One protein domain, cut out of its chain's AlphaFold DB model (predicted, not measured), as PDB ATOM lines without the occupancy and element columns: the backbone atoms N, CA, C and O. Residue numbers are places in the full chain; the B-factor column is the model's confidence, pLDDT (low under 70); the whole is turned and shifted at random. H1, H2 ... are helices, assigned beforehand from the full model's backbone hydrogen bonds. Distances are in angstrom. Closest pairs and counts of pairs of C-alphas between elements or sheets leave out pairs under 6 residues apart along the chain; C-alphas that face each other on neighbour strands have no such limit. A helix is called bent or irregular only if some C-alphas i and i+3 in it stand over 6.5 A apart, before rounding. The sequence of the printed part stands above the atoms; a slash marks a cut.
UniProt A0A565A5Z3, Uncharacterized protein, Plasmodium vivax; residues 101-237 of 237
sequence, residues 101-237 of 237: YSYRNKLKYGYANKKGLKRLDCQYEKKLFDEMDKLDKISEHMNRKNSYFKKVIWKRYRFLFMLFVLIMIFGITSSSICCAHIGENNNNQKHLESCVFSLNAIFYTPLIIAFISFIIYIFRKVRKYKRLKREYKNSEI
ATOM      1  N   TYR A 101      78.758 119.570  95.872       71.44
ATOM      2  CA  TYR A 101      78.232 119.425  97.229       71.44
ATOM      3  C   TYR A 101      77.152 118.341  97.282       71.44
ATOM      4  O   TYR A 101      77.269 117.381  98.048       71.44
ATOM      5  N   SER A 102      76.182 118.401  96.366       72.88
ATOM      6  CA  SER A 102      75.177 117.349  96.187       72.88
ATOM      7  C   SER A 102      75.815 115.991  95.875       72.88
ATOM      8  O   SER A 102      75.387 114.969  96.418       72.88
ATOM      9  N   TYR A 103      76.896 115.950  95.080       77.56
ATOM     10  CA  TYR A 103      77.657 114.722  94.862       77.56
ATOM     11  C   TYR A 103      78.284 114.206  96.157       77.56
ATOM     12  O   TYR A 103      78.075 113.042  96.485       77.56
ATOM     13  N   ARG A 104      78.995 115.040  96.929       77.06
ATOM     14  CA  ARG A 104      79.588 114.648  98.223       77.06
ATOM     15  C   ARG A 104      78.542 114.169  99.227       77.06
ATOM     16  O   ARG A 104      78.798 113.184  99.917       77.06
ATOM     17  N   ASN A 105      77.366 114.789  99.280       74.31
ATOM     18  CA  ASN A 105      76.281 114.335 100.148       74.31
ATOM     19  C   ASN A 105      75.694 113.006  99.671       74.31
ATOM     20  O   ASN A 105      75.562 112.065 100.452       74.31
ATOM     21  N   LYS A 106      75.436 112.859  98.368       75.25
ATOM     22  CA  LYS A 106      74.963 111.595  97.784       75.25
ATOM     23  C   LYS A 106      75.972 110.464  97.956       75.25
ATOM     24  O   LYS A 106      75.587 109.307  98.113       75.25
ATOM     25  N   LEU A 107      77.258 110.799  97.945       72.94
ATOM     26  CA  LEU A 107      78.331 109.923  98.373       72.94
ATOM     27  C   LEU A 107      78.143 109.587  99.867       72.94
ATOM     28  O   LEU A 107      77.829 108.446 100.171       72.94
ATOM     29  N   LYS A 108      78.203 110.554 100.791       71.00
ATOM     30  CA  LYS A 108      78.104 110.348 102.254       71.00
ATOM     31  C   LYS A 108      76.903 109.488 102.688       71.00
ATOM     32  O   LYS A 108      77.108 108.489 103.373       71.00
ATOM     33  N   TYR A 109      75.691 109.822 102.245       68.38
ATOM     34  CA  TYR A 109      74.461 109.106 102.612       68.38
ATOM     35  C   TYR A 109      74.242 107.838 101.776       68.38
ATOM     36  O   TYR A 109      73.865 106.790 102.298       68.38
ATOM     37  N   GLY A 110      74.559 107.879 100.480       67.31
ATOM     38  CA  GLY A 110      74.432 106.716  99.600       67.31
ATOM     39  C   GLY A 110      75.475 105.625  99.860       67.31
ATOM     40  O   GLY A 110      75.324 104.520  99.344       67.31
ATOM     41  N   TYR A 111      76.540 105.908 100.617       66.88
ATOM     42  CA  TYR A 111      77.572 104.942 101.006       66.88
ATOM     43  C   TYR A 111      77.139 104.008 102.130       66.88
ATOM     44  O   TYR A 111      77.446 102.818 102.052       66.88
ATOM     45  N   ALA A 112      76.442 104.527 103.144       65.56
ATOM     46  CA  ALA A 112      75.991 103.739 104.292       65.56
ATOM     47  C   ALA A 112      75.042 102.609 103.859       65.56
ATOM     48  O   ALA A 112      75.122 101.492 104.360       65.56
ATOM     49  N   ASN A 113      74.232 102.871 102.832       69.25
ATOM     50  CA  ASN A 113      73.174 101.965 102.392       69.25
ATOM     51  C   ASN A 113      73.633 100.955 101.316       69.25
ATOM     52  O   ASN A 113      72.828 100.176 100.810       69.25
ATOM     53  N   LYS A 114      74.919 100.947 100.925       77.94
ATOM     54  CA  LYS A 114      75.455 100.043  99.886       77.94
ATOM     55  C   LYS A 114      76.164  98.831 100.490       77.94
ATOM     56  O   LYS A 114      77.031  98.970 101.347       77.94
ATOM     57  N   LYS A 115      75.865  97.639  99.960       81.00
ATOM     58  CA  LYS A 115      76.499  96.364 100.343       81.00
ATOM     59  C   LYS A 115      77.555  95.908  99.314       81.00
ATOM     60  O   LYS A 115      77.475  96.255  98.131       81.00
ATOM     61  N   GLY A 116      78.544  95.135  99.774       84.06
ATOM     62  CA  GLY A 116      79.545  94.441  98.945       84.06
ATOM     63  C   GLY A 116      80.522  95.343  98.174       84.06
ATOM     64  O   GLY A 116      80.927  96.403  98.649       84.06
ATOM     65  N   LEU A 117      80.875  94.935  96.948       73.81
ATOM     66  CA  LEU A 117      81.831  95.617  96.052       73.81
ATOM     67  C   LEU A 117      81.490  97.089  95.789       73.81
ATOM     68  O   LEU A 117      82.378  97.932  95.666       73.81
ATOM     69  N   LYS A 118      80.195  97.429  95.754       74.88
ATOM     70  CA  LYS A 118      79.752  98.818  95.578       74.88
ATOM     71  C   LYS A 118      80.176  99.707  96.745       74.88
ATOM     72  O   LYS A 118      80.403 100.888  96.516       74.88
ATOM     73  N   ARG A 119      80.292  99.171  97.967       79.00
ATOM     74  CA  ARG A 119      80.792  99.907  99.139       79.00
ATOM     75  C   ARG A 119      82.286 100.195  99.009       79.00
ATOM     76  O   ARG A 119      82.702 101.303  99.329       79.00
ATOM     77  N   LEU A 120      83.065  99.250  98.485       75.69
ATOM     78  CA  LEU A 120      84.500  99.430  98.242       75.69
ATOM     79  C   LEU A 120      84.768 100.469  97.144       75.69
ATOM     80  O   LEU A 120      85.540 101.391  97.380       75.69
ATOM     81  N   ASP A 121      84.079 100.394  95.997       80.25
ATOM     82  CA  ASP A 121      84.183 101.399  94.914       80.25
ATOM     83  C   ASP A 121      83.840 102.809  95.426       80.25
ATOM     84  O   ASP A 121      84.538 103.792  95.176       80.25
ATOM     85  N   CYS A 122      82.792 102.885  96.240       79.44
ATOM     86  CA  CYS A 122      82.375 104.079  96.954       79.44
ATOM     87  C   CYS A 122      83.450 104.634  97.902       79.44
ATOM     88  O   CYS A 122      83.810 105.806  97.811       79.44
ATOM     89  N   GLN A 123      83.973 103.806  98.803       79.38
ATOM     90  CA  GLN A 123      85.009 104.209  99.756       79.38
ATOM     91  C   GLN A 123      86.310 104.606  99.052       79.38
ATOM     92  O   GLN A 123      86.962 105.566  99.465       79.38
ATOM     93  N   TYR A 124      86.665 103.902  97.977       78.81
ATOM     94  CA  TYR A 124      87.819 104.219  97.150       78.81
ATOM     95  C   TYR A 124      87.662 105.585  96.486       78.81
ATOM     96  O   TYR A 124      88.572 106.407  96.553       78.81
ATOM     97  N   GLU A 125      86.492 105.869  95.908       83.62
ATOM     98  CA  GLU A 125      86.210 107.173  95.313       83.62
ATOM     99  C   GLU A 125      86.303 108.308  96.340       83.62
ATOM    100  O   GLU A 125      86.922 109.330  96.047       83.62
ATOM    101  N   LYS A 126      85.782 108.107  97.559       83.50
ATOM    102  CA  LYS A 126      85.932 109.075  98.655       83.50
ATOM    103  C   LYS A 126      87.408 109.322  98.992       83.50
ATOM    104  O   LYS A 126      87.859 110.462  98.944       83.50
ATOM    105  N   LYS A 127      88.180 108.258  99.254       83.19
ATOM    106  CA  LYS A 127      89.624 108.357  99.552       83.19
ATOM    107  C   LYS A 127      90.421 108.986  98.406       83.19
ATOM    108  O   LYS A 127      91.436 109.635  98.653       83.19
ATOM    109  N   LEU A 128      90.025 108.763  97.154       83.38
ATOM    110  CA  LEU A 128      90.655 109.372  95.983       83.38
ATOM    111  C   LEU A 128      90.388 110.882  95.943       83.38
ATOM    112  O   LEU A 128      91.302 111.658  95.679       83.38
ATOM    113  N   PHE A 129      89.148 111.289  96.211       84.69
ATOM    114  CA  PHE A 129      88.725 112.686  96.147       84.69
ATOM    115  C   PHE A 129      89.323 113.519  97.277       84.69
ATOM    116  O   PHE A 129      89.812 114.608  96.998       84.69
ATOM    117  N   ASP A 130      89.347 112.998  98.506       83.00
ATOM    118  CA  ASP A 130      89.953 113.689  99.653       83.00
ATOM    119  C   ASP A 130      91.437 113.999  99.402       83.00
ATOM    120  O   ASP A 130      91.943 115.059  99.759       83.00
ATOM    121  N   GLU A 131      92.144 113.090  98.740       81.69
ATOM    122  CA  GLU A 131      93.572 113.249  98.452       81.69
ATOM    123  C   GLU A 131      93.830 114.170  97.275       81.69
ATOM    124  O   GLU A 131      94.763 114.969  97.319       81.69
ATOM    125  N   MET A 132      92.967 114.127  96.258       79.75
ATOM    126  CA  MET A 132      92.991 115.163  95.234       79.75
ATOM    127  C   MET A 132      92.721 116.540  95.830       79.75
ATOM    128  O   MET A 132      93.394 117.474  95.429       79.75
ATOM    129  N   ASP A 133      91.836 116.667  96.818       82.75
ATOM    130  CA  ASP A 133      91.549 117.946  97.472       82.75
ATOM    131  C   ASP A 133      92.741 118.467  98.286       82.75
ATOM    132  O   ASP A 133      93.108 119.635  98.169       82.75
ATOM    133  N   LYS A 134      93.414 117.591  99.049       82.25
ATOM    134  CA  LYS A 134      94.675 117.928  99.733       82.25
ATOM    135  C   LYS A 134      95.733 118.416  98.747       82.25
ATOM    136  O   LYS A 134      96.423 119.394  99.007       82.25
ATOM    137  N   LEU A 135      95.863 117.734  97.613       77.75
ATOM    138  CA  LEU A 135      96.860 118.066  96.601       77.75
ATOM    139  C   LEU A 135      96.484 119.304  95.797       77.75
ATOM    140  O   LEU A 135      97.379 120.010  95.350       77.75
ATOM    141  N   ASP A 136      95.195 119.591  95.655       76.12
ATOM    142  CA  ASP A 136      94.708 120.809  95.025       76.12
ATOM    143  C   ASP A 136      95.022 122.027  95.899       76.12
ATOM    144  O   ASP A 136      95.614 122.970  95.388       76.12
ATOM    145  N   LYS A 137      94.791 121.953  97.224       80.69
ATOM    146  CA  LYS A 137      95.254 122.970  98.195       80.69
ATOM    147  C   LYS A 137      96.770 123.161  98.146       80.69
ATOM    148  O   LYS A 137      97.275 124.271  98.298       80.69
ATOM    149  N   ILE A 138      97.509 122.070  97.916       76.31
ATOM    150  CA  ILE A 138      98.961 122.144  97.747       76.31
ATOM    151  C   ILE A 138      99.341 122.791  96.402       76.31
ATOM    152  O   ILE A 138     100.316 123.516  96.274       76.31
ATOM    153  N   SER A 139      98.563 122.534  95.357       71.62
ATOM    154  CA  SER A 139      98.793 123.131  94.045       71.62
ATOM    155  C   SER A 139      98.343 124.585  93.965       71.62
ATOM    156  O   SER A 139      98.846 125.320  93.136       71.62
ATOM    157  N   GLU A 140      97.420 125.026  94.814       72.44
ATOM    158  CA  GLU A 140      96.947 126.407  94.820       72.44
ATOM    159  C   GLU A 140      98.058 127.377  95.234       72.44
ATOM    160  O   GLU A 140      98.192 128.442  94.640       72.44
ATOM    161  N   HIS A 141      98.943 126.952  96.143       68.56
ATOM    162  CA  HIS A 141     100.150 127.706  96.489       68.56
ATOM    163  C   HIS A 141     101.320 127.496  95.512       68.56
ATOM    164  O   HIS A 141     102.327 128.193  95.597       68.56
ATOM    165  N   MET A 142     101.225 126.544  94.577       62.94
ATOM    166  CA  MET A 142     102.245 126.303  93.554       62.94
ATOM    167  C   MET A 142     101.675 126.596  92.165       62.94
ATOM    168  O   MET A 142     100.962 125.771  91.607       62.94
ATOM    169  N   ASN A 143     102.088 127.689  91.518       59.84
ATOM    170  CA  ASN A 143     101.605 128.157  90.199       59.84
ATOM    171  C   ASN A 143     101.648 127.152  89.003       59.84
ATOM    172  O   ASN A 143     101.330 127.509  87.871       59.84
ATOM    173  N   ARG A 144     101.990 125.868  89.193       60.59
ATOM    174  CA  ARG A 144     102.029 124.810  88.166       60.59
ATOM    175  C   ARG A 144     100.779 123.909  88.160       60.59
ATOM    176  O   ARG A 144     100.851 122.712  88.459       60.59
ATOM    177  N   LYS A 145      99.656 124.444  87.667       58.34
ATOM    178  CA  LYS A 145      98.356 123.743  87.515       58.34
ATOM    179  C   LYS A 145      98.372 122.496  86.608       58.34
ATOM    180  O   LYS A 145      97.516 121.630  86.745       58.34
ATOM    181  N   ASN A 146      99.324 122.343  85.683       59.19
ATOM    182  CA  ASN A 146      99.301 121.198  84.752       59.19
ATOM    183  C   ASN A 146     100.119 119.976  85.229       59.19
ATOM    184  O   ASN A 146      99.909 118.860  84.758       59.19
ATOM    185  N   SER A 147     101.029 120.156  86.196       63.72
ATOM    186  CA  SER A 147     101.981 119.109  86.622       63.72
ATOM    187  C   SER A 147     101.612 118.411  87.937       63.72
ATOM    188  O   SER A 147     102.106 117.315  88.211       63.72
ATOM    189  N   TYR A 148     100.714 118.990  88.741       68.44
ATOM    190  CA  TYR A 148     100.397 118.446  90.063       68.44
ATOM    191  C   TYR A 148      99.635 117.118  90.003       68.44
ATOM    192  O   TYR A 148      99.918 116.236  90.804       68.44
ATOM    193  N   PHE A 149      98.751 116.900  89.020       66.31
ATOM    194  CA  PHE A 149      98.059 115.610  88.864       66.31
ATOM    195  C   PHE A 149      99.021 114.451  88.609       66.31
ATOM    196  O   PHE A 149      98.840 113.373  89.170       66.31
ATOM    197  N   LYS A 150     100.070 114.679  87.805       68.19
ATOM    198  CA  LYS A 150     101.139 113.690  87.623       68.19
ATOM    199  C   LYS A 150     101.832 113.410  88.957       68.19
ATOM    200  O   LYS A 150     102.027 112.247  89.285       68.19
ATOM    201  N   LYS A 151     102.097 114.438  89.776       70.38
ATOM    202  CA  LYS A 151     102.661 114.268  91.129       70.38
ATOM    203  C   LYS A 151     101.732 113.494  92.071       70.38
ATOM    204  O   LYS A 151     102.220 112.666  92.826       70.38
ATOM    205  N   VAL A 152     100.415 113.717  92.012       66.94
ATOM    206  CA  VAL A 152      99.415 112.971  92.802       66.94
ATOM    207  C   VAL A 152      99.445 111.491  92.458       66.94
ATOM    208  O   VAL A 152      99.555 110.640  93.341       66.94
ATOM    209  N   ILE A 153      99.364 111.198  91.158       70.25
ATOM    210  CA  ILE A 153      99.369 109.827  90.663       70.25
ATOM    211  C   ILE A 153     100.692 109.165  91.048       70.25
ATOM    212  O   ILE A 153     100.700 108.063  91.583       70.25
ATOM    213  N   TRP A 154     101.811 109.861  90.875       70.31
ATOM    214  CA  TRP A 154     103.111 109.304  91.210       70.31
ATOM    215  C   TRP A 154     103.279 109.089  92.718       70.31
ATOM    216  O   TRP A 154     103.684 108.013  93.126       70.31
ATOM    217  N   LYS A 155     102.873 110.027  93.581       70.88
ATOM    218  CA  LYS A 155     102.997 109.872  95.043       70.88
ATOM    219  C   LYS A 155     102.185 108.690  95.582       70.88
ATOM    220  O   LYS A 155     102.646 108.004  96.487       70.88
ATOM    221  N   ARG A 156     100.990 108.442  95.035       69.81
ATOM    222  CA  ARG A 156     100.088 107.390  95.532       69.81
ATOM    223  C   ARG A 156     100.273 106.040  94.842       69.81
ATOM    224  O   ARG A 156     100.182 105.009  95.498       69.81
ATOM    225  N   TYR A 157     100.521 106.036  93.535       70.56
ATOM    226  CA  TYR A 157     100.586 104.813  92.736       70.56
ATOM    227  C   TYR A 157     102.011 104.367  92.422       70.56
ATOM    228  O   TYR A 157     102.165 103.301  91.841       70.56
ATOM    229  N   ARG A 158     103.053 105.104  92.844       77.81
ATOM    230  CA  ARG A 158     104.447 104.650  92.703       77.81
ATOM    231  C   ARG A 158     104.651 103.282  93.333       77.81
ATOM    232  O   ARG A 158     105.215 102.425  92.678       77.81
ATOM    233  N   PHE A 159     104.154 103.048  94.545       74.31
ATOM    234  CA  PHE A 159     104.344 101.752  95.200       74.31
ATOM    235  C   PHE A 159     103.610 100.609  94.477       74.31
ATOM    236  O   PHE A 159     104.222  99.590  94.178       74.31
ATOM    237  N   LEU A 160     102.335 100.800  94.111       79.31
ATOM    238  CA  LEU A 160     101.581  99.797  93.343       79.31
ATOM    239  C   LEU A 160     102.206  99.526  91.968       79.31
ATOM    240  O   LEU A 160     102.249  98.383  91.530       79.31
ATOM    241  N   PHE A 161     102.684 100.570  91.292       81.62
ATOM    242  CA  PHE A 161     103.357 100.442  90.005       81.62
ATOM    243  C   PHE A 161     104.681  99.683  90.145       81.62
ATOM    244  O   PHE A 161     104.942  98.781  89.360       81.62
ATOM    245  N   MET A 162     105.477  99.984  91.177       82.75
ATOM    246  CA  MET A 162     106.721  99.259  91.462       82.75
ATOM    247  C   MET A 162     106.459  97.780  91.760       82.75
ATOM    248  O   MET A 162     107.158  96.931  91.221       82.75
ATOM    249  N   LEU A 163     105.428  97.458  92.547       83.06
ATOM    250  CA  LEU A 163     105.029  96.069  92.800       83.06
ATOM    251  C   LEU A 163     104.587  95.350  91.521       83.06
ATOM    252  O   LEU A 163     104.959  94.202  91.305       83.06
ATOM    253  N   PHE A 164     103.820  96.021  90.658       83.00
ATOM    254  CA  PHE A 164     103.383  95.442  89.389       83.00
ATOM    255  C   PHE A 164     104.568  95.133  88.465       83.00
ATOM    256  O   PHE A 164     104.656  94.037  87.917       83.00
ATOM    257  N   VAL A 165     105.508  96.073  88.339       86.31
ATOM    258  CA  VAL A 165     106.743  95.868  87.570       86.31
ATOM    259  C   VAL A 165     107.572  94.733  88.166       86.31
ATOM    260  O   VAL A 165     108.095  93.914  87.420       86.31
ATOM    261  N   LEU A 166     107.647  94.631  89.494       87.31
ATOM    262  CA  LEU A 166     108.367  93.550  90.159       87.31
ATOM    263  C   LEU A 166     107.758  92.178  89.834       87.31
ATOM    264  O   LEU A 166     108.488  91.277  89.440       87.31
ATOM    265  N   ILE A 167     106.432  92.033  89.914       85.56
ATOM    266  CA  ILE A 167     105.716  90.798  89.541       85.56
ATOM    267  C   ILE A 167     105.977  90.430  88.075       85.56
ATOM    268  O   ILE A 167     106.224  89.267  87.761       85.56
ATOM    269  N   MET A 168     105.966  91.424  87.184       84.75
ATOM    270  CA  MET A 168     106.282  91.229  85.769       84.75
ATOM    271  C   MET A 168     107.719  90.739  85.561       84.75
ATOM    272  O   MET A 168     107.938  89.804  84.796       84.75
ATOM    273  N   ILE A 169     108.694  91.330  86.259       85.44
ATOM    274  CA  ILE A 169     110.099  90.905  86.193       85.44
ATOM    275  C   ILE A 169     110.240  89.473  86.709       85.44
ATOM    276  O   ILE A 169     110.858  88.662  86.027       85.44
ATOM    277  N   PHE A 170     109.611  89.136  87.841       83.69
ATOM    278  CA  PHE A 170     109.618  87.772  88.376       83.69
ATOM    279  C   PHE A 170     109.112  86.751  87.353       83.69
ATOM    280  O   PHE A 170     109.742  85.710  87.176       83.69
ATOM    281  N   GLY A 171     108.044  87.078  86.623       78.56
ATOM    282  CA  GLY A 171     107.508  86.229  85.562       78.56
ATOM    283  C   GLY A 171     108.427  86.007  84.374       78.56
ATOM    284  O   GLY A 171     108.484  84.911  83.824       78.56
ATOM    285  N   ILE A 172     109.169  87.040  83.989       76.25
ATOM    286  CA  ILE A 172     110.156  86.933  82.915       76.25
ATOM    287  C   ILE A 172     111.354  86.106  83.401       76.25
ATOM    288  O   ILE A 172     111.802  85.197  82.704       76.25
ATOM    289  N   THR A 173     111.833  86.364  84.623       79.00
ATOM    290  CA  THR A 173     112.996  85.668  85.194       79.00
ATOM    291  C   THR A 173     112.735  84.194  85.502       79.00
ATOM    292  O   THR A 173     113.632  83.372  85.325       79.00
ATOM    293  N   SER A 174     111.518  83.821  85.916       71.06
ATOM    294  CA  SER A 174     111.163  82.410  86.119       71.06
ATOM    295  C   SER A 174     111.171  81.638  84.798       71.06
ATOM    296  O   SER A 174     111.601  80.487  84.760       71.06
ATOM    297  N   SER A 175     110.776  82.295  83.702       69.31
ATOM    298  CA  SER A 175     110.848  81.726  82.357       69.31
ATOM    299  C   SER A 175     112.295  81.510  81.902       69.31
ATOM    300  O   SER A 175     112.596  80.467  81.328       69.31
ATOM    301  N   SER A 176     113.205  82.455  82.173       67.56
ATOM    302  CA  SER A 176     114.605  82.369  81.726       67.56
ATOM    303  C   SER A 176     115.449  81.384  82.541       67.56
ATOM    304  O   SER A 176     116.260  80.662  81.968       67.56
ATOM    305  N   ILE A 177     115.256  81.315  83.865       65.00
ATOM    306  CA  ILE A 177     115.993  80.381  84.740       65.00
ATOM    307  C   ILE A 177     115.628  78.926  84.417       65.00
ATOM    308  O   ILE A 177     116.504  78.064  84.412       65.00
ATOM    309  N   CYS A 178     114.363  78.658  84.071       59.88
ATOM    310  CA  CYS A 178     113.936  77.332  83.623       59.88
ATOM    311  C   CYS A 178     114.667  76.881  82.344       59.88
ATOM    312  O   CYS A 178     114.934  75.692  82.192       59.88
ATOM    313  N   CYS A 179     115.018  77.815  81.453       57.84
ATOM    314  CA  CYS A 179     115.745  77.515  80.217       57.84
ATOM    315  C   CYS A 179     117.246  77.277  80.457       57.84
ATOM    316  O   CYS A 179     117.871  76.520  79.727       57.84
ATOM    317  N   ALA A 180     117.838  77.899  81.484       59.88
ATOM    318  CA  ALA A 180     119.272  77.792  81.766       59.88
ATOM    319  C   ALA A 180     119.670  76.512  82.527       59.88
ATOM    320  O   ALA A 180     120.810  76.071  82.429       59.88
ATOM    321  N   HIS A 181     118.750  75.918  83.298       56.97
ATOM    322  CA  HIS A 181     119.038  74.753  84.149       56.97
ATOM    323  C   HIS A 181     118.886  73.393  83.445       56.97
ATOM    324  O   HIS A 181     119.246  72.367  84.022       56.97
ATOM    325  N   ILE A 182     118.353  73.374  82.222       55.28
ATOM    326  CA  ILE A 182     118.142  72.162  81.423       55.28
ATOM    327  C   ILE A 182     119.135  72.213  80.259       55.28
ATOM    328  O   ILE A 182     118.881  72.833  79.229       55.28
ATOM    329  N   GLY A 183     120.309  71.621  80.474       55.22
ATOM    330  CA  GLY A 183     121.360  71.508  79.466       55.22
ATOM    331  C   GLY A 183     120.966  70.618  78.280       55.22
ATOM    332  O   GLY A 183     120.216  69.660  78.436       55.22
ATOM    333  N   GLU A 184     121.497  71.006  77.120       60.09
ATOM    334  CA  GLU A 184     121.584  70.359  75.801       60.09
ATOM    335  C   GLU A 184     120.924  68.985  75.541       60.09
ATOM    336  O   GLU A 184     121.243  67.973  76.160       60.09
ATOM    337  N   ASN A 185     120.166  68.975  74.431       57.72
ATOM    338  CA  ASN A 185     119.700  67.863  73.588       57.72
ATOM    339  C   ASN A 185     118.373  67.178  73.960       57.72
ATOM    340  O   ASN A 185     118.333  66.252  74.763       57.72
ATOM    341  N   ASN A 186     117.289  67.580  73.266       59.94
ATOM    342  CA  ASN A 186     116.372  66.728  72.470       59.94
ATOM    343  C   ASN A 186     115.147  67.536  71.964       59.94
ATOM    344  O   ASN A 186     114.778  68.548  72.552       59.94
ATOM    345  N   ASN A 187     114.454  67.081  70.904       60.97
ATOM    346  CA  ASN A 187     113.264  67.746  70.315       60.97
ATOM    347  C   ASN A 187     112.126  68.044  71.318       60.97
ATOM    348  O   ASN A 187     111.337  68.968  71.116       60.97
ATOM    349  N   ASN A 188     112.077  67.309  72.430       61.09
ATOM    350  CA  ASN A 188     111.122  67.513  73.519       61.09
ATOM    351  C   ASN A 188     111.386  68.810  74.320       61.09
ATOM    352  O   ASN A 188     110.471  69.327  74.958       61.09
ATOM    353  N   GLN A 189     112.597  69.381  74.248       65.62
ATOM    354  CA  GLN A 189     112.997  70.611  74.947       65.62
ATOM    355  C   GLN A 189     112.316  71.857  74.374       65.62
ATOM    356  O   GLN A 189     111.695  72.617  75.114       65.62
ATOM    357  N   LYS A 190     112.353  72.030  73.046       65.81
ATOM    358  CA  LYS A 190     111.666  73.145  72.365       65.81
ATOM    359  C   LYS A 190     110.166  73.132  72.662       65.81
ATOM    360  O   LYS A 190     109.543  74.180  72.807       65.81
ATOM    361  N   HIS A 191     109.596  71.934  72.787       65.00
ATOM    362  CA  HIS A 191     108.190  71.749  73.121       65.00
ATOM    363  C   HIS A 191     107.882  72.142  74.577       65.00
ATOM    364  O   HIS A 191     106.834  72.731  74.836       65.00
ATOM    365  N   LEU A 192     108.796  71.868  75.516       66.44
ATOM    366  CA  LEU A 192     108.676  72.247  76.926       66.44
ATOM    367  C   LEU A 192     108.828  73.765  77.130       66.44
ATOM    368  O   LEU A 192     107.998  74.372  77.802       66.44
ATOM    369  N   GLU A 193     109.828  74.389  76.500       67.00
ATOM    370  CA  GLU A 193     110.043  75.846  76.526       67.00
ATOM    371  C   GLU A 193     108.851  76.597  75.929       67.00
ATOM    372  O   GLU A 193     108.331  77.537  76.535       67.00
ATOM    373  N   SER A 194     108.353  76.126  74.782       68.69
ATOM    374  CA  SER A 194     107.133  76.651  74.172       68.69
ATOM    375  C   SER A 194     105.937  76.522  75.118       68.69
ATOM    376  O   SER A 194     105.104  77.425  75.176       68.69
ATOM    377  N   CYS A 195     105.846  75.433  75.886       67.94
ATOM    378  CA  CYS A 195     104.760  75.215  76.839       67.94
ATOM    379  C   CYS A 195     104.860  76.168  78.043       67.94
ATOM    380  O   CYS A 195     103.875  76.812  78.394       67.94
ATOM    381  N   VAL A 196     106.051  76.341  78.628       74.31
ATOM    382  CA  VAL A 196     106.291  77.268  79.750       74.31
ATOM    383  C   VAL A 196     106.046  78.718  79.335       74.31
ATOM    384  O   VAL A 196     105.361  79.455  80.044       74.31
ATOM    385  N   PHE A 197     106.539  79.123  78.163       73.06
ATOM    386  CA  PHE A 197     106.285  80.454  77.620       73.06
ATOM    387  C   PHE A 197     104.791  80.679  77.360       73.06
ATOM    388  O   PHE A 197     104.251  81.722  77.728       73.06
ATOM    389  N   SER A 198     104.102  79.677  76.804       70.00
ATOM    390  CA  SER A 198     102.656  79.737  76.569       70.00
ATOM    391  C   SER A 198     101.872  79.857  77.876       70.00
ATOM    392  O   SER A 198     100.983  80.697  77.974       70.00
ATOM    393  N   LEU A 199     102.224  79.086  78.908       76.00
ATOM    394  CA  LEU A 199     101.591  79.162  80.228       76.00
ATOM    395  C   LEU A 199     101.838  80.520  80.888       76.00
ATOM    396  O   LEU A 199     100.893  81.160  81.348       76.00
ATOM    397  N   ASN A 200     103.075  81.015  80.871       76.75
ATOM    398  CA  ASN A 200     103.398  82.343  81.389       76.75
ATOM    399  C   ASN A 200     102.621  83.433  80.639       76.75
ATOM    400  O   ASN A 200     102.029  84.308  81.270       76.75
ATOM    401  N   ALA A 201     102.534  83.357  79.309       76.00
ATOM    402  CA  ALA A 201     101.716  84.270  78.524       76.00
ATOM    403  C   ALA A 201     100.235  84.204  78.940       76.00
ATOM    404  O   ALA A 201      99.616  85.254  79.116       76.00
ATOM    405  N   ILE A 202      99.679  83.012  79.186       81.19
ATOM    406  CA  ILE A 202      98.306  82.825  79.694       81.19
ATOM    407  C   ILE A 202      98.101  83.518  81.045       81.19
ATOM    408  O   ILE A 202      97.066  84.150  81.248       81.19
ATOM    409  N   PHE A 203      99.072  83.449  81.958       80.38
ATOM    410  CA  PHE A 203      98.949  84.054  83.288       80.38
ATOM    411  C   PHE A 203      99.180  85.572  83.292       80.38
ATOM    412  O   PHE A 203      98.421  86.314  83.921       80.38
ATOM    413  N   TYR A 204     100.200  86.064  82.582       81.62
ATOM    414  CA  TYR A 204     100.567  87.484  82.614       81.62
ATOM    415  C   TYR A 204      99.686  88.355  81.716       81.62
ATOM    416  O   TYR A 204      99.416  89.503  82.066       81.62
ATOM    417  N   THR A 205      99.159  87.829  80.606       81.06
ATOM    418  CA  THR A 205      98.270  88.592  79.709       81.06
ATOM    419  C   THR A 205      97.038  89.177  80.425       81.06
ATOM    420  O   THR A 205      96.844  90.397  80.360       81.06
ATOM    421  N   PRO A 206      96.216  88.404  81.166       84.88
ATOM    422  CA  PRO A 206      95.073  88.960  81.891       84.88
ATOM    423  C   PRO A 206      95.501  89.893  83.029       84.88
ATOM    424  O   PRO A 206      94.797  90.865  83.309       84.88
ATOM    425  N   LEU A 207      96.665  89.659  83.649       82.81
ATOM    426  CA  LEU A 207      97.221  90.536  84.682       82.81
ATOM    427  C   LEU A 207      97.529  91.933  84.115       82.81
ATOM    428  O   LEU A 207      97.154  92.946  84.709       82.81
ATOM    429  N   ILE A 208      98.153  91.990  82.934       83.88
ATOM    430  CA  ILE A 208      98.457  93.235  82.218       83.88
ATOM    431  C   ILE A 208      97.166  93.952  81.818       83.88
ATOM    432  O   ILE A 208      97.022  95.152  82.068       83.88
ATOM    433  N   ILE A 209      96.191  93.229  81.257       86.31
ATOM    434  CA  ILE A 209      94.892  93.800  80.870       86.31
ATOM    435  C   ILE A 209      94.161  94.371  82.095       86.31
ATOM    436  O   ILE A 209      93.630  95.488  82.039       86.31
ATOM    437  N   ALA A 210      94.159  93.655  83.223       84.12
ATOM    438  CA  ALA A 210      93.559  94.118  84.471       84.12
ATOM    439  C   ALA A 210      94.253  95.383  85.003       84.12
ATOM    440  O   ALA A 210      93.583  96.328  85.431       84.12
ATOM    441  N   PHE A 211      95.583  95.445  84.917       83.62
ATOM    442  CA  PHE A 211      96.359  96.609  85.333       83.62
ATOM    443  C   PHE A 211      96.088  97.843  84.462       83.62
ATOM    444  O   PHE A 211      95.815  98.926  84.987       83.62
ATOM    445  N   ILE A 212      96.062  97.684  83.135       83.50
ATOM    446  CA  ILE A 212      95.700  98.761  82.200       83.50
ATOM    447  C   ILE A 212      94.275  99.251  82.483       83.50
ATOM    448  O   ILE A 212      94.026 100.455  82.577       83.50
ATOM    449  N   SER A 213      93.340  98.326  82.700       85.50
ATOM    450  CA  SER A 213      91.950  98.639  83.044       85.50
ATOM    451  C   SER A 213      91.842  99.441  84.343       85.50
ATOM    452  O   SER A 213      91.080 100.411  84.422       85.50
ATOM    453  N   PHE A 214      92.637  99.083  85.353       81.38
ATOM    454  CA  PHE A 214      92.723  99.805  86.619       81.38
ATOM    455  C   PHE A 214      93.278 101.225  86.435       81.38
ATOM    456  O   PHE A 214      92.701 102.185  86.958       81.38
ATOM    457  N   ILE A 215      94.329 101.389  85.625       81.62
ATOM    458  CA  ILE A 215      94.885 102.703  85.272       81.62
ATOM    459  C   ILE A 215      93.820 103.573  84.589       81.62
ATOM    460  O   ILE A 215      93.574 104.707  85.015       81.62
ATOM    461  N   ILE A 216      93.135 103.044  83.570       84.62
ATOM    462  CA  ILE A 216      92.062 103.754  82.854       84.62
ATOM    463  C   ILE A 216      90.932 104.142  83.818       84.62
ATOM    464  O   ILE A 216      90.418 105.266  83.769       84.62
ATOM    465  N   TYR A 217      90.554 103.244  84.732       83.12
ATOM    466  CA  TYR A 217      89.549 103.515  85.758       83.12
ATOM    467  C   TYR A 217      89.944 104.706  86.650       83.12
ATOM    468  O   TYR A 217      89.110 105.595  86.873       83.12
ATOM    469  N   ILE A 218      91.205 104.776  87.098       81.75
ATOM    470  CA  ILE A 218      91.725 105.901  87.891       81.75
ATOM    471  C   ILE A 218      91.639 107.197  87.087       81.75
ATOM    472  O   ILE A 218      91.053 108.172  87.564       81.75
ATOM    473  N   PHE A 219      92.143 107.213  85.849       81.50
ATOM    474  CA  PHE A 219      92.088 108.403  84.992       81.50
ATOM    475  C   PHE A 219      90.658 108.907  84.794       81.50
ATOM    476  O   PHE A 219      90.400 110.112  84.883       81.50
ATOM    477  N   ARG A 220      89.699 107.996  84.600       83.94
ATOM    478  CA  ARG A 220      88.281 108.344  84.475       83.94
ATOM    479  C   ARG A 220      87.740 109.010  85.742       83.94
ATOM    480  O   ARG A 220      87.041 110.021  85.649       83.94
ATOM    481  N   LYS A 221      88.058 108.473  86.925       82.81
ATOM    482  CA  LYS A 221      87.642 109.048  88.219       82.81
ATOM    483  C   LYS A 221      88.291 110.414  88.467       82.81
ATOM    484  O   LYS A 221      87.603 111.335  88.904       82.81
ATOM    485  N   VAL A 222      89.559 110.587  88.094       81.44
ATOM    486  CA  VAL A 222      90.268 111.875  88.164       81.44
ATOM    487  C   VAL A 222      89.635 112.916  87.236       81.44
ATOM    488  O   VAL A 222      89.362 114.040  87.657       81.44
ATOM    489  N   ARG A 223      89.333 112.555  85.981       81.88
ATOM    490  CA  ARG A 223      88.641 113.454  85.039       81.88
ATOM    491  C   ARG A 223      87.267 113.862  85.568       81.88
ATOM    492  O   ARG A 223      86.884 115.021  85.432       81.88
ATOM    493  N   LYS A 224      86.550 112.934  86.209       84.62
ATOM    494  CA  LYS A 224      85.274 113.241  86.854       84.62
ATOM    495  C   LYS A 224      85.431 114.260  87.986       84.62
ATOM    496  O   LYS A 224      84.658 115.211  88.025       84.62
ATOM    497  N   TYR A 225      86.410 114.085  88.871       83.44
ATOM    498  CA  TYR A 225      86.681 115.042  89.948       83.44
ATOM    499  C   TYR A 225      86.964 116.443  89.407       83.44
ATOM    500  O   TYR A 225      86.336 117.401  89.844       83.44
ATOM    501  N   LYS A 226      87.834 116.557  88.393       80.50
ATOM    502  CA  LYS A 226      88.118 117.838  87.726       80.50
ATOM    503  C   LYS A 226      86.849 118.516  87.222       80.50
ATOM    504  O   LYS A 226      86.716 119.725  87.356       80.50
ATOM    505  N   ARG A 227      85.936 117.745  86.626       82.94
ATOM    506  CA  ARG A 227      84.669 118.272  86.114       82.94
ATOM    507  C   ARG A 227      83.797 118.817  87.247       82.94
ATOM    508  O   ARG A 227      83.410 119.974  87.186       82.94
ATOM    509  N   LEU A 228      83.588 118.021  88.299       83.12
ATOM    510  CA  LEU A 228      82.806 118.435  89.470       83.12
ATOM    511  C   LEU A 228      83.402 119.673  90.156       83.12
ATOM    512  O   LEU A 228      82.663 120.559  90.567       83.12
ATOM    513  N   LYS A 229      84.734 119.768  90.239       79.62
ATOM    514  CA  LYS A 229      85.396 120.914  90.869       79.62
ATOM    515  C   LYS A 229      85.291 122.203  90.049       79.62
ATOM    516  O   LYS A 229      85.172 123.274  90.632       79.62
ATOM    517  N   ARG A 230      85.307 122.119  88.714       78.94
ATOM    518  CA  ARG A 230      85.063 123.286  87.844       78.94
ATOM    519  C   ARG A 230      83.633 123.796  87.976       78.94
ATOM    520  O   ARG A 230      83.439 124.994  88.095       78.94
ATOM    521  N   GLU A 231      82.663 122.883  87.990       77.62
ATOM    522  CA  GLU A 231      81.248 123.225  88.179       77.62
ATOM    523  C   GLU A 231      81.019 123.922  89.530       77.62
ATOM    524  O   GLU A 231      80.333 124.933  89.573       77.62
ATOM    525  N   TYR A 232      81.671 123.452  90.600       73.00
ATOM    526  CA  TYR A 232      81.657 124.124  91.905       73.00
ATOM    527  C   TYR A 232      82.240 125.542  91.838       73.00
ATOM    528  O   TYR A 232      81.590 126.500  92.244       73.00
ATOM    529  N   LYS A 233      83.448 125.694  91.281       69.75
ATOM    530  CA  LYS A 233      84.133 126.994  91.224       69.75
ATOM    531  C   LYS A 233      83.368 128.033  90.397       69.75
ATOM    532  O   LYS A 233      83.390 129.204  90.736       69.75
ATOM    533  N   ASN A 234      82.675 127.605  89.344       65.88
ATOM    534  CA  ASN A 234      81.853 128.486  88.513       65.88
ATOM    535  C   ASN A 234      80.534 128.911  89.184       65.88
ATOM    536  O   ASN A 234      79.876 129.795  88.662       65.88
ATOM    537  N   SER A 235      80.125 128.266  90.283       61.19
ATOM    538  CA  SER A 235      78.920 128.634  91.046       61.19
ATOM    539  C   SER A 235      79.186 129.616  92.195       61.19
ATOM    540  O   SER A 235      78.241 130.123  92.796       61.19
ATOM    541  N   GLU A 236      80.461 129.855  92.521       55.53
ATOM    542  CA  GLU A 236      80.908 130.837  93.523       55.53
ATOM    543  C   GLU A 236      81.307 132.193  92.908       55.53
ATOM    544  O   GLU A 236      81.516 133.145  93.657       55.53
ATOM    545  N   ILE A 237      81.428 132.268  91.576       49.12
ATOM    546  CA  ILE A 237      81.716 133.485  90.795       49.12
ATOM    547  C   ILE A 237      80.397 134.024  90.254       49.12
ATOM    548  O   ILE A 237      80.193 135.252  90.342       49.12
TER     549      ILE A 237
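Overview. This is residues 101 to 237 of the 237 residues of an uncharacterized protein of Plasmodium vivax (UniProt A0A565A5Z3). The longest part of this domain is a lopsided helical hairpin, in which the very long helix H4 folds back along the shorter arm H3b and runs on well beyond it. Toward the other end of H4, H2 crosses it at a steep angle, with H1 folded back beside H2 and the arm H3a joining H2 to the long hairpin; the turn at residues 180 to 188 sticks out. The printed part has 137 residues with four named helices, H1 to H4 in that order, and no named strand: an all-helix domain. It is extended, with a radius of gyration of the C-alphas of 22.5 A, and flat, spanning 77 by 40 by 18 A.

Arrangement. H1, residues 101 to 112, and H2, residues 117 to 140, form a helical hairpin. They touch through residues 107 to 111 and 119 to 126 alone, the closest C-alphas being those of Tyr 111 and Arg 119, 6.3 A apart; the tilt of 35.1 degrees, opposite ways, is only just steep. H3, residues 148 to 180, was assigned as one helix by its hydrogen bonds but is bent: C-alphas 156 and 159 are 7.1 A apart, and its arms H3a, residues 148 to 156, and H3b, residues 159 to 180, stand at 58 degrees. H3a touches H2 at residues 132 to 139 of H2 alone, closest at the C-alphas of Ser 139 and Tyr 148, 6.4 A apart, at a steep tilt of 51 degrees, opposite ways. H3b and H4, residues 187 to 233, form the other helical hairpin, at a shallow tilt of 9 degrees, opposite ways; H4 touches H3b with residues 193 to 204 alone, closest at the C-alphas of Ser 175 and Phe 197, 6.7 A apart. H2 and H4 are close but not clearly touching, closest at the C-alphas of Phe 129 and Tyr 225, 6.9 A apart, at a steep tilt of 61 degrees. H3a and H4 are near each other, while H2 and H3b are apart. Every O i to N i+4 pair is within hydrogen-bond range in H3a; the counts are 7 of 8 in H1, 19 of 20 in H2, 17 of 18 in H3b and 40 of 43 in H4.

Along the chain. H1 begins at C-alpha 101, (78.232, 119.425, 97.229). H2 is 34.3 A from first to last C-alpha, and H3b is 31.3 A. H4 runs 69.3 A, from C-alpha 187 at (113.264, 67.746, 70.315) to C-alpha 233 at (84.133, 126.994, 91.224).

Size, cuts and confidence. The C-alphas of Asn 185 and Ile 237, the two farthest apart, are 77.8 A apart. The printed part has no cut and no long link. Its mean pLDDT is 74.4, with 43 residues under 70, among them residues 141 to 150 and 175 to 195.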